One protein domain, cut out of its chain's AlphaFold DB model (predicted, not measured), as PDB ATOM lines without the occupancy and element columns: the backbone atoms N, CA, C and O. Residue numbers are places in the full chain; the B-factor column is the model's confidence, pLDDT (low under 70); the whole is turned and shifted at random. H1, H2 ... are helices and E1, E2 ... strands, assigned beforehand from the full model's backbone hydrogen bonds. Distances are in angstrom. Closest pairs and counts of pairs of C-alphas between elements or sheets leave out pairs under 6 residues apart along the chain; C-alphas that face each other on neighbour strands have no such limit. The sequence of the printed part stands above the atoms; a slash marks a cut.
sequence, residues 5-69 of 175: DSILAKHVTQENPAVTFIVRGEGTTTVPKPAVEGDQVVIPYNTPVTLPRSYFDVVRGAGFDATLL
ATOM      1  N   ASP A   5      47.587 -19.255 127.749       74.06
ATOM      2  CA  ASP A   5      48.433 -18.507 128.680       74.06
ATOM      3  C   ASP A   5      48.513 -17.000 128.356       74.06
ATOM      4  O   ASP A   5      48.356 -16.146 129.225       74.06
ATOM      5  N   SER A   6      48.640 -16.650 127.070       76.62
ATOM      6  CA  SER A   6      48.658 -15.250 126.619       76.62
ATOM      7  C   SER A   6      47.297 -14.571 126.763       76.62
ATOM      8  O   SER A   6      47.228 -13.366 126.994       76.62
ATOM      9  N   ILE A   7      46.213 -15.337 126.625       78.62
ATOM     10  CA  ILE A   7      44.848 -14.843 126.833       78.62
ATOM     11  C   ILE A   7      44.619 -14.588 128.320       78.62
ATOM     12  O   ILE A   7      44.119 -13.526 128.682       78.62
ATOM     13  N   LEU A   8      45.028 -15.527 129.173       79.31
ATOM     14  CA  LEU A   8      44.932 -15.391 130.621       79.31
ATOM     15  C   LEU A   8      45.701 -14.156 131.102       79.31
ATOM     16  O   LEU A   8      45.130 -13.315 131.785       79.31
ATOM     17  N   ALA A   9      46.946 -13.976 130.663       77.81
ATOM     18  CA  ALA A   9      47.756 -12.821 131.049       77.81
ATOM     19  C   ALA A   9      47.163 -11.465 130.616       77.81
ATOM     20  O   ALA A   9      47.427 -10.451 131.257       77.81
ATOM     21  N   LYS A  10      46.389 -11.430 129.524       76.81
ATOM     22  CA  LYS A  10      45.825 -10.193 128.960       76.81
ATOM     23  C   LYS A  10      44.449  -9.845 129.527       76.81
ATOM     24  O   LYS A  10      44.138  -8.670 129.683       76.81
ATOM     25  N   HIS A  11      43.633 -10.860 129.798       76.56
ATOM     26  CA  HIS A  11      42.205 -10.698 130.079       76.56
ATOM     27  C   HIS A  11      41.824 -11.024 131.521       76.56
ATOM     28  O   HIS A  11      40.734 -10.642 131.947       76.56
ATOM     29  N   VAL A  12      42.686 -11.712 132.282       79.50
ATOM     30  CA  VAL A  12      42.408 -12.001 133.692       79.50
ATOM     31  C   VAL A  12      42.576 -10.736 134.519       79.50
ATOM     32  O   VAL A  12      43.662 -10.169 134.626       79.50
ATOM     33  N   THR A  13      41.487 -10.319 135.148       76.94
ATOM     34  CA  THR A  13      41.446  -9.209 136.101       76.94
ATOM     35  C   THR A  13      40.636  -9.628 137.322       76.94
ATOM     36  O   THR A  13      40.022 -10.695 137.342       76.94
ATOM     37  N   GLN A  14      40.605  -8.795 138.363       70.31
ATOM     38  CA  GLN A  14      39.774  -9.063 139.541       70.31
ATOM     39  C   GLN A  14      38.274  -9.165 139.194       70.31
ATOM     40  O   GLN A  14      37.541  -9.901 139.846       70.31
ATOM     41  N   GLU A  15      37.836  -8.464 138.147       72.44
ATOM     42  CA  GLU A  15      36.459  -8.482 137.636       72.44
ATOM     43  C   GLU A  15      36.239  -9.573 136.568       72.44
ATOM     44  O   GLU A  15      35.101  -9.886 136.223       72.44
ATOM     45  N   ASN A  16      37.317 -10.192 136.073       78.44
ATOM     46  CA  ASN A  16      37.305 -11.252 135.068       78.44
ATOM     47  C   ASN A  16      38.276 -12.383 135.457       78.44
ATOM     48  O   ASN A  16      39.354 -12.506 134.868       78.44
ATOM     49  N   PRO A  17      37.951 -13.194 136.477       82.19
ATOM     50  CA  PRO A  17      38.858 -14.228 136.955       82.19
ATOM     51  C   PRO A  17      39.043 -15.342 135.918       82.19
ATOM     52  O   PRO A  17      38.188 -15.580 135.061       82.19
ATOM     53  N   ALA A  18      40.159 -16.062 136.026       86.62
ATOM     54  CA  ALA A  18      40.346 -17.313 135.306       86.62
ATOM     55  C   ALA A  18      39.361 -18.363 135.837       86.62
ATOM     56  O   ALA A  18      39.264 -18.576 137.045       86.62
ATOM     57  N   VAL A  19      38.639 -19.019 134.935       86.31
ATOM     58  CA  VAL A  19      37.700 -20.093 135.252       86.31
ATOM     59  C   VAL A  19      38.000 -21.311 134.394       86.31
ATOM     60  O   VAL A  19      38.343 -21.190 133.217       86.31
ATOM     61  N   THR A  20      37.851 -22.494 134.980       88.19
ATOM     62  CA  THR A  20      37.941 -23.748 134.235       88.19
ATOM     63  C   THR A  20      36.547 -24.153 133.787       88.19
ATOM     64  O   THR A  20      35.598 -24.138 134.571       88.19
ATOM     65  N   PHE A  21      36.388 -24.481 132.512       87.75
ATOM     66  CA  PHE A  21      35.125 -24.965 131.976       87.75
ATOM     67  C   PHE A  21      35.342 -25.985 130.871       87.75
ATOM     68  O   PHE A  21      36.374 -26.004 130.205       87.75
ATOM     69  N   ILE A  22      34.340 -26.830 130.673       90.12
ATOM     70  CA  ILE A  22      34.276 -27.796 129.584       90.12
ATOM     71  C   ILE A  22      33.152 -27.401 128.641       90.12
ATOM     72  O   ILE A  22      32.064 -27.035 129.086       90.12
ATOM     73  N   VAL A  23      33.416 -27.474 127.341       88.81
ATOM     74  CA  VAL A  23      32.399 -27.255 126.311       88.81
ATOM     75  C   VAL A  23      32.005 -28.601 125.736       88.81
ATOM     76  O   VAL A  23      32.853 -29.287 125.171       88.81
ATOM     77  N   ARG A  24      30.744 -28.998 125.865       86.12
ATOM     78  CA  ARG A  24      30.233 -30.230 125.263       86.12
ATOM     79  C   ARG A  24      29.784 -29.965 123.833       86.12
ATOM     80  O   ARG A  24      29.179 -28.937 123.528       86.12
ATOM     81  N   GLY A  25      30.106 -30.900 122.952       79.00
ATOM     82  CA  GLY A  25      29.761 -30.814 121.542       79.00
ATOM     83  C   GLY A  25      30.254 -32.020 120.758       79.00
ATOM     84  O   GLY A  25      31.099 -32.786 121.226       79.00
ATOM     85  N   GLU A  26      29.709 -32.173 119.557       72.69
ATOM     86  CA  GLU A  26      30.147 -33.170 118.584       72.69
ATOM     87  C   GLU A  26      31.222 -32.533 117.687       72.69
ATOM     88  O   GLU A  26      30.975 -31.529 117.018       72.69
ATOM     89  N   GLY A  27      32.443 -33.076 117.715       75.19
ATOM     90  CA  GLY A  27      33.587 -32.576 116.946       75.19
ATOM     91  C   GLY A  27      34.857 -32.426 117.784       75.19
ATOM     92  O   GLY A  27      34.919 -32.853 118.933       75.19
ATOM     93  N   THR A  28      35.883 -31.800 117.207       76.94
ATOM     94  CA  THR A  28      37.174 -31.591 117.886       76.94
ATOM     95  C   THR A  28      37.243 -30.260 118.633       76.94
ATOM     96  O   THR A  28      37.813 -30.200 119.717       76.94
ATOM     97  N   THR A  29      36.660 -29.186 118.087       80.19
ATOM     98  CA  THR A  29      36.738 -27.823 118.646       80.19
ATOM     99  C   THR A  29      35.487 -26.999 118.350       80.19
ATOM    100  O   THR A  29      34.814 -27.254 117.352       80.19
ATOM    101  N   THR A  30      35.236 -25.953 119.138       77.12
ATOM    102  CA  THR A  30      34.160 -24.978 118.915       77.12
ATOM    103  C   THR A  30      34.262 -24.302 117.547       77.12
ATOM    104  O   THR A  30      35.305 -23.766 117.158       77.12
ATOM    105  N   VAL A  31      33.154 -24.328 116.804       79.06
ATOM    106  CA  VAL A  31      32.990 -23.636 115.521       79.06
ATOM    107  C   VAL A  31      31.602 -22.984 115.506       79.06
ATOM    108  O   VAL A  31      30.618 -23.702 115.674       79.06
ATOM    109  N   PRO A  32      31.498 -21.654 115.312       76.06
ATOM    110  CA  PRO A  32      32.590 -20.700 115.094       76.06
ATOM    111  C   PRO A  32      33.457 -20.472 116.345       76.06
ATOM    112  O   PRO A  32      33.039 -20.736 117.470       76.06
ATOM    113  N   LYS A  33      34.685 -19.983 116.134       82.00
ATOM    114  CA  LYS A  33      35.642 -19.739 117.222       82.00
ATOM    115  C   LYS A  33      35.159 -18.581 118.102       82.00
ATOM    116  O   LYS A  33      34.936 -17.494 117.563       82.00
ATOM    117  N   PRO A  34      35.027 -18.769 119.425       81.00
ATOM    118  CA  PRO A  34      34.672 -17.688 120.335       81.00
ATOM    119  C   PRO A  34      35.741 -16.590 120.316       81.00
ATOM    120  O   PRO A  34      36.942 -16.875 120.272       81.00
ATOM    121  N   ALA A  35      35.284 -15.338 120.345       81.31
ATOM    122  CA  ALA A  35      36.134 -14.155 120.329       81.31
ATOM    123  C   ALA A  35      35.761 -13.202 121.469       81.31
ATOM    124  O   ALA A  35      34.586 -12.881 121.635       81.31
ATOM    125  N   VAL A  36      36.754 -12.715 122.211       80.12
ATOM    126  CA  VAL A  36      36.588 -11.678 123.243       80.12
ATOM    127  C   VAL A  36      37.489 -10.510 122.871       80.12
ATOM    128  O   VAL A  36      38.677 -10.708 122.638       80.12
ATOM    129  N   GLU A  37      36.924  -9.307 122.749       77.19
ATOM    130  CA  GLU A  37      37.666  -8.086 122.372       77.19
ATOM    131  C   GLU A  37      38.540  -8.238 121.106       77.19
ATOM    132  O   GLU A  37      39.609  -7.645 120.975       77.19
ATOM    133  N   GLY A  38      38.089  -9.058 120.150       75.00
ATOM    134  CA  GLY A  38      38.809  -9.336 118.903       75.00
ATOM    135  C   GLY A  38      39.851 -10.460 118.984       75.00
ATOM    136  O   GLY A  38      40.342 -10.890 117.939       75.00
ATOM    137  N   ASP A  39      40.146 -10.997 120.170       79.56
ATOM    138  CA  ASP A  39      40.991 -12.181 120.341       79.56
ATOM    139  C   ASP A  39      40.155 -13.457 120.169       79.56
ATOM    140  O   ASP A  39      39.271 -13.756 120.971       79.56
ATOM    141  N   GLN A  40      40.433 -14.225 119.112       80.06
ATOM    142  CA  GLN A  40      39.808 -15.530 118.878       80.06
ATOM    143  C   GLN A  40      40.587 -16.648 119.563       80.06
ATOM    144  O   GLN A  40      41.811 -16.739 119.426       80.06
ATOM    145  N   VAL A  41      39.861 -17.571 120.189       81.94
ATOM    146  CA  VAL A  41      40.434 -18.772 120.794       81.94
ATOM    147  C   VAL A  41      39.786 -20.031 120.229       81.94
ATOM    148  O   VAL A  41      38.599 -20.067 119.917       81.94
ATOM    149  N   VAL A  42      40.588 -21.081 120.077       84.62
ATOM    150  CA  VAL A  42      40.097 -22.417 119.735       84.62
ATOM    151  C   VAL A  42      39.827 -23.141 121.043       84.62
ATOM    152  O   VAL A  42      40.747 -23.284 121.842       84.62
ATOM    153  N   ILE A  43      38.595 -23.587 121.278       86.38
ATOM    154  CA  ILE A  43      38.259 -24.351 122.485       86.38
ATOM    155  C   ILE A  43      37.940 -25.785 122.069       86.38
ATOM    156  O   ILE A  43      36.994 -25.975 121.304       86.38
ATOM    157  N   PRO A  44      38.716 -26.789 122.500       85.19
ATOM    158  CA  PRO A  44      38.388 -28.183 122.248       85.19
ATOM    159  C   PRO A  44      37.073 -28.576 122.923       85.19
ATOM    160  O   PRO A  44      36.790 -28.159 124.048       85.19
ATOM    161  N   TYR A  45      36.273 -29.391 122.236       86.25
ATOM    162  CA  TYR A  45      35.098 -29.995 122.860       86.25
ATOM    163  C   TYR A  45      35.513 -31.099 123.828       86.25
ATOM    164  O   TYR A  45      36.562 -31.728 123.678       86.25
ATOM    165  N   ASN A  46      34.664 -31.336 124.824       82.62
ATOM    166  CA  ASN A  46      34.785 -32.397 125.822       82.62
ATOM    167  C   ASN A  46      36.132 -32.390 126.566       82.62
ATOM    168  O   ASN A  46      36.538 -33.395 127.139       82.62
ATOM    169  N   THR A  47      36.816 -31.246 126.565       86.00
ATOM    170  CA  THR A  47      38.116 -31.052 127.197       86.00
ATOM    171  C   THR A  47      38.022 -29.854 128.139       86.00
ATOM    172  O   THR A  47      37.529 -28.799 127.723       86.00
ATOM    173  N   PRO A  48      38.462 -29.985 129.399       86.19
ATOM    174  CA  PRO A  48      38.501 -28.864 130.324       86.19
ATOM    175  C   PRO A  48      39.548 -27.838 129.878       86.19
ATOM    176  O   PRO A  48      40.690 -28.186 129.578       86.19
ATOM    177  N   VAL A  49      39.163 -26.564 129.850       86.81
ATOM    178  CA  VAL A  49      40.058 -25.442 129.548       86.81
ATOM    179  C   VAL A  49      39.956 -24.370 130.618       86.81
ATOM    180  O   VAL A  49      38.868 -24.081 131.112       86.81
ATOM    181  N   THR A  50      41.086 -23.747 130.943       88.12
ATOM    182  CA  THR A  50      41.139 -22.597 131.849       88.12
ATOM    183  C   THR A  50      41.276 -21.322 131.035       88.12
ATOM    184  O   THR A  50      42.270 -21.111 130.338       88.12
ATOM    185  N   LEU A  51      40.256 -20.477 131.101       88.00
ATOM    186  CA  LEU A  51      40.158 -19.237 130.343       88.00
ATOM    187  C   LEU A  51      39.494 -18.150 131.202       88.00
ATOM    188  O   LEU A  51      38.815 -18.469 132.176       88.00
ATOM    189  N   PRO A  52      39.661 -16.859 130.870       89.12
ATOM    190  CA  PRO A  52      38.962 -15.786 131.566       89.12
ATOM    191  C   PRO A  52      37.447 -15.977 131.496       89.12
ATOM    192  O   PRO A  52      36.915 -16.454 130.487       89.12
ATOM    193  N   ARG A  53      36.744 -15.554 132.544       85.88
ATOM    194  CA  ARG A  53      35.288 -15.667 132.657       85.88
ATOM    195  C   ARG A  53      34.538 -15.110 131.441       85.88
ATOM    196  O   ARG A  53      33.603 -15.754 130.974       85.88
ATOM    197  N   SER A  54      35.014 -14.024 130.836       86.88
ATOM    198  CA  SER A  54      34.444 -13.475 129.596       86.88
ATOM    199  C   SER A  54      34.364 -14.490 128.454       86.88
ATOM    200  O   SER A  54      33.406 -14.469 127.687       86.88
ATOM    201  N   TYR A  55      35.332 -15.404 128.332       88.00
ATOM    202  CA  TYR A  55      35.294 -16.444 127.303       88.00
ATOM    203  C   TYR A  55      34.219 -17.486 127.595       88.00
ATOM    204  O   TYR A  55      33.546 -17.924 126.669       88.00
ATOM    205  N   PHE A  56      34.012 -17.852 128.861       88.00
ATOM    206  CA  PHE A  56      32.906 -18.729 129.246       88.00
ATOM    207  C   PHE A  56      31.553 -18.102 128.889       88.00
ATOM    208  O   PHE A  56      30.697 -18.766 128.301       88.00
ATOM    209  N   ASP A  57      31.374 -16.814 129.190       85.75
ATOM    210  CA  ASP A  57      30.130 -16.104 128.894       85.75
ATOM    211  C   ASP A  57      29.916 -15.935 127.378       85.75
ATOM    212  O   ASP A  57      28.799 -16.131 126.901       85.75
ATOM    213  N   VAL A  58      30.974 -15.696 126.589       87.69
ATOM    214  CA  VAL A  58      30.896 -15.689 125.114       87.69
ATOM    215  C   VAL A  58      30.547 -17.065 124.559       87.69
ATOM    216  O   VAL A  58      29.713 -17.167 123.664       87.69
ATOM    217  N   VAL A  59      31.149 -18.133 125.077       87.50
ATOM    218  CA  VAL A  59      30.877 -19.508 124.629       87.50
ATOM    219  C   VAL A  59      29.431 -19.900 124.931       87.50
ATOM    220  O   VAL A  59      28.736 -20.410 124.051       87.50
ATOM    221  N   ARG A  60      28.935 -19.597 126.137       84.12
ATOM    222  CA  ARG A  60      27.516 -19.784 126.472       84.12
ATOM    223  C   ARG A  60      26.601 -18.901 125.630       84.12
ATOM    224  O   ARG A  60      25.565 -19.377 125.174       84.12
ATOM    225  N   GLY A  61      26.970 -17.641 125.413       77.75
ATOM    226  CA  GLY A  61      26.218 -16.695 124.587       77.75
ATOM    227  C   GLY A  61      26.145 -17.115 123.116       77.75
ATOM    228  O   GLY A  61      25.115 -16.931 122.468       77.75
ATOM    229  N   ALA A  62      27.194 -17.767 122.612       77.25
ATOM    230  CA  ALA A  62      27.238 -18.386 121.289       77.25
ATOM    231  C   ALA A  62      26.382 -19.666 121.194       77.25
ATOM    232  O   ALA A  62      26.186 -20.197 120.104       77.25
ATOM    233  N   GLY A  63      25.826 -20.144 122.310       77.75
ATOM    234  CA  GLY A  63      24.935 -21.299 122.353       77.75
ATOM    235  C   GLY A  63      25.647 -22.645 122.466       77.75
ATOM    236  O   GLY A  63      24.998 -23.666 122.236       77.75
ATOM    237  N   PHE A  64      26.938 -22.664 122.814       83.56
ATOM    238  CA  PHE A  64      27.643 -23.898 123.158       83.56
ATOM    239  C   PHE A  64      27.302 -24.346 124.586       83.56
ATOM    240  O   PHE A  64      27.072 -23.523 125.479       83.56
ATOM    241  N   ASP A  65      27.314 -25.659 124.813       85.06
ATOM    242  CA  ASP A  65      27.043 -26.257 126.121       85.06
ATOM    243  C   ASP A  65      28.293 -26.182 127.011       85.06
ATOM    244  O   ASP A  65      29.082 -27.120 127.098       85.06
ATOM    245  N   ALA A  66      28.535 -25.017 127.616       88.25
ATOM    246  CA  ALA A  66      29.671 -24.801 128.508       88.25
ATOM    247  C   ALA A  66      29.284 -24.943 129.984       88.25
ATOM    248  O   ALA A  66      28.386 -24.255 130.479       88.25
ATOM    249  N   THR A  67      30.032 -25.783 130.699       87.75
ATOM    250  CA  THR A  67      29.858 -26.062 132.128       87.75
ATOM    251  C   THR A  67      31.114 -25.655 132.889       87.75
ATOM    252  O   THR A  67      32.213 -26.057 132.515       87.75
ATOM    253  N   LEU A  68      30.958 -24.857 133.951       88.44
ATOM    254  CA  LEU A  68      32.056 -24.534 134.860       88.44
ATOM    255  C   LEU A  68      32.481 -25.775 135.643       88.44
ATOM    256  O   LEU A  68      31.640 -26.452 136.227       88.44
ATOM    257  N   LEU A  69      33.785 -26.004 135.697       82.44
ATOM    258  CA  LEU A  69      34.418 -26.963 136.587       82.44
ATOM    259  C   LEU A  69      34.962 -26.165 137.770       82.44
ATOM    260  O   LEU A  69      35.822 -25.297 137.602       82.44
TER     261      LEU A  69
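This is residues 5 to 69 of the 175 residues of an uncharacterized protein of Sphingopyxis flava (UniProt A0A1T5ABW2). A small, strongly twisted three-stranded sheet has H2 packed over one face and short H1 by the end of E2; a long loop, residues 25 to 47, joins E1 to E2. 65 residues are printed, with two named helices and three named strands, H1 E1 E2 H2 E3; the antiparallel sheet runs E2, E1, E3. The class is mixed; the whole is compact, radius of gyration of the C-alphas 10.8 A, spanning 33 by 24 by 20 A.

Find C-alpha 5 at (48.433, -18.507, 128.680), beginning H1, residues 5 to 11. E1 is 18 to 24, 19.2 A; E2 48 to 52; H2 53 to 61, 12.2 A; E3 65 to 69, ending at (34.418, -26.963, 136.587).

Within hydrogen-bond range are N 21 and O 49, 2.9 A, in hairpin E1 and E2, and N 24 and O 65, 2.8 A, between E1 and E3. H2 is on the sheet, height 8.4 A; C-alphas 19 and 53 are its closest with E1, 5.7 A. H1 is on it too; C-alphas 8 and 52 are its closest with E2, 6.1 A. E2, H2, E3 form a split strand-helix-strand unit, two strands of one sheet with a helix between them along the chain and E1 between them in the sheet; its crossover is right-handed. Every O i to N i+4 pair in H1 and H2 is within range.

The printed part has no cut; E1 to E2 is a long link. No printed residue is under 70.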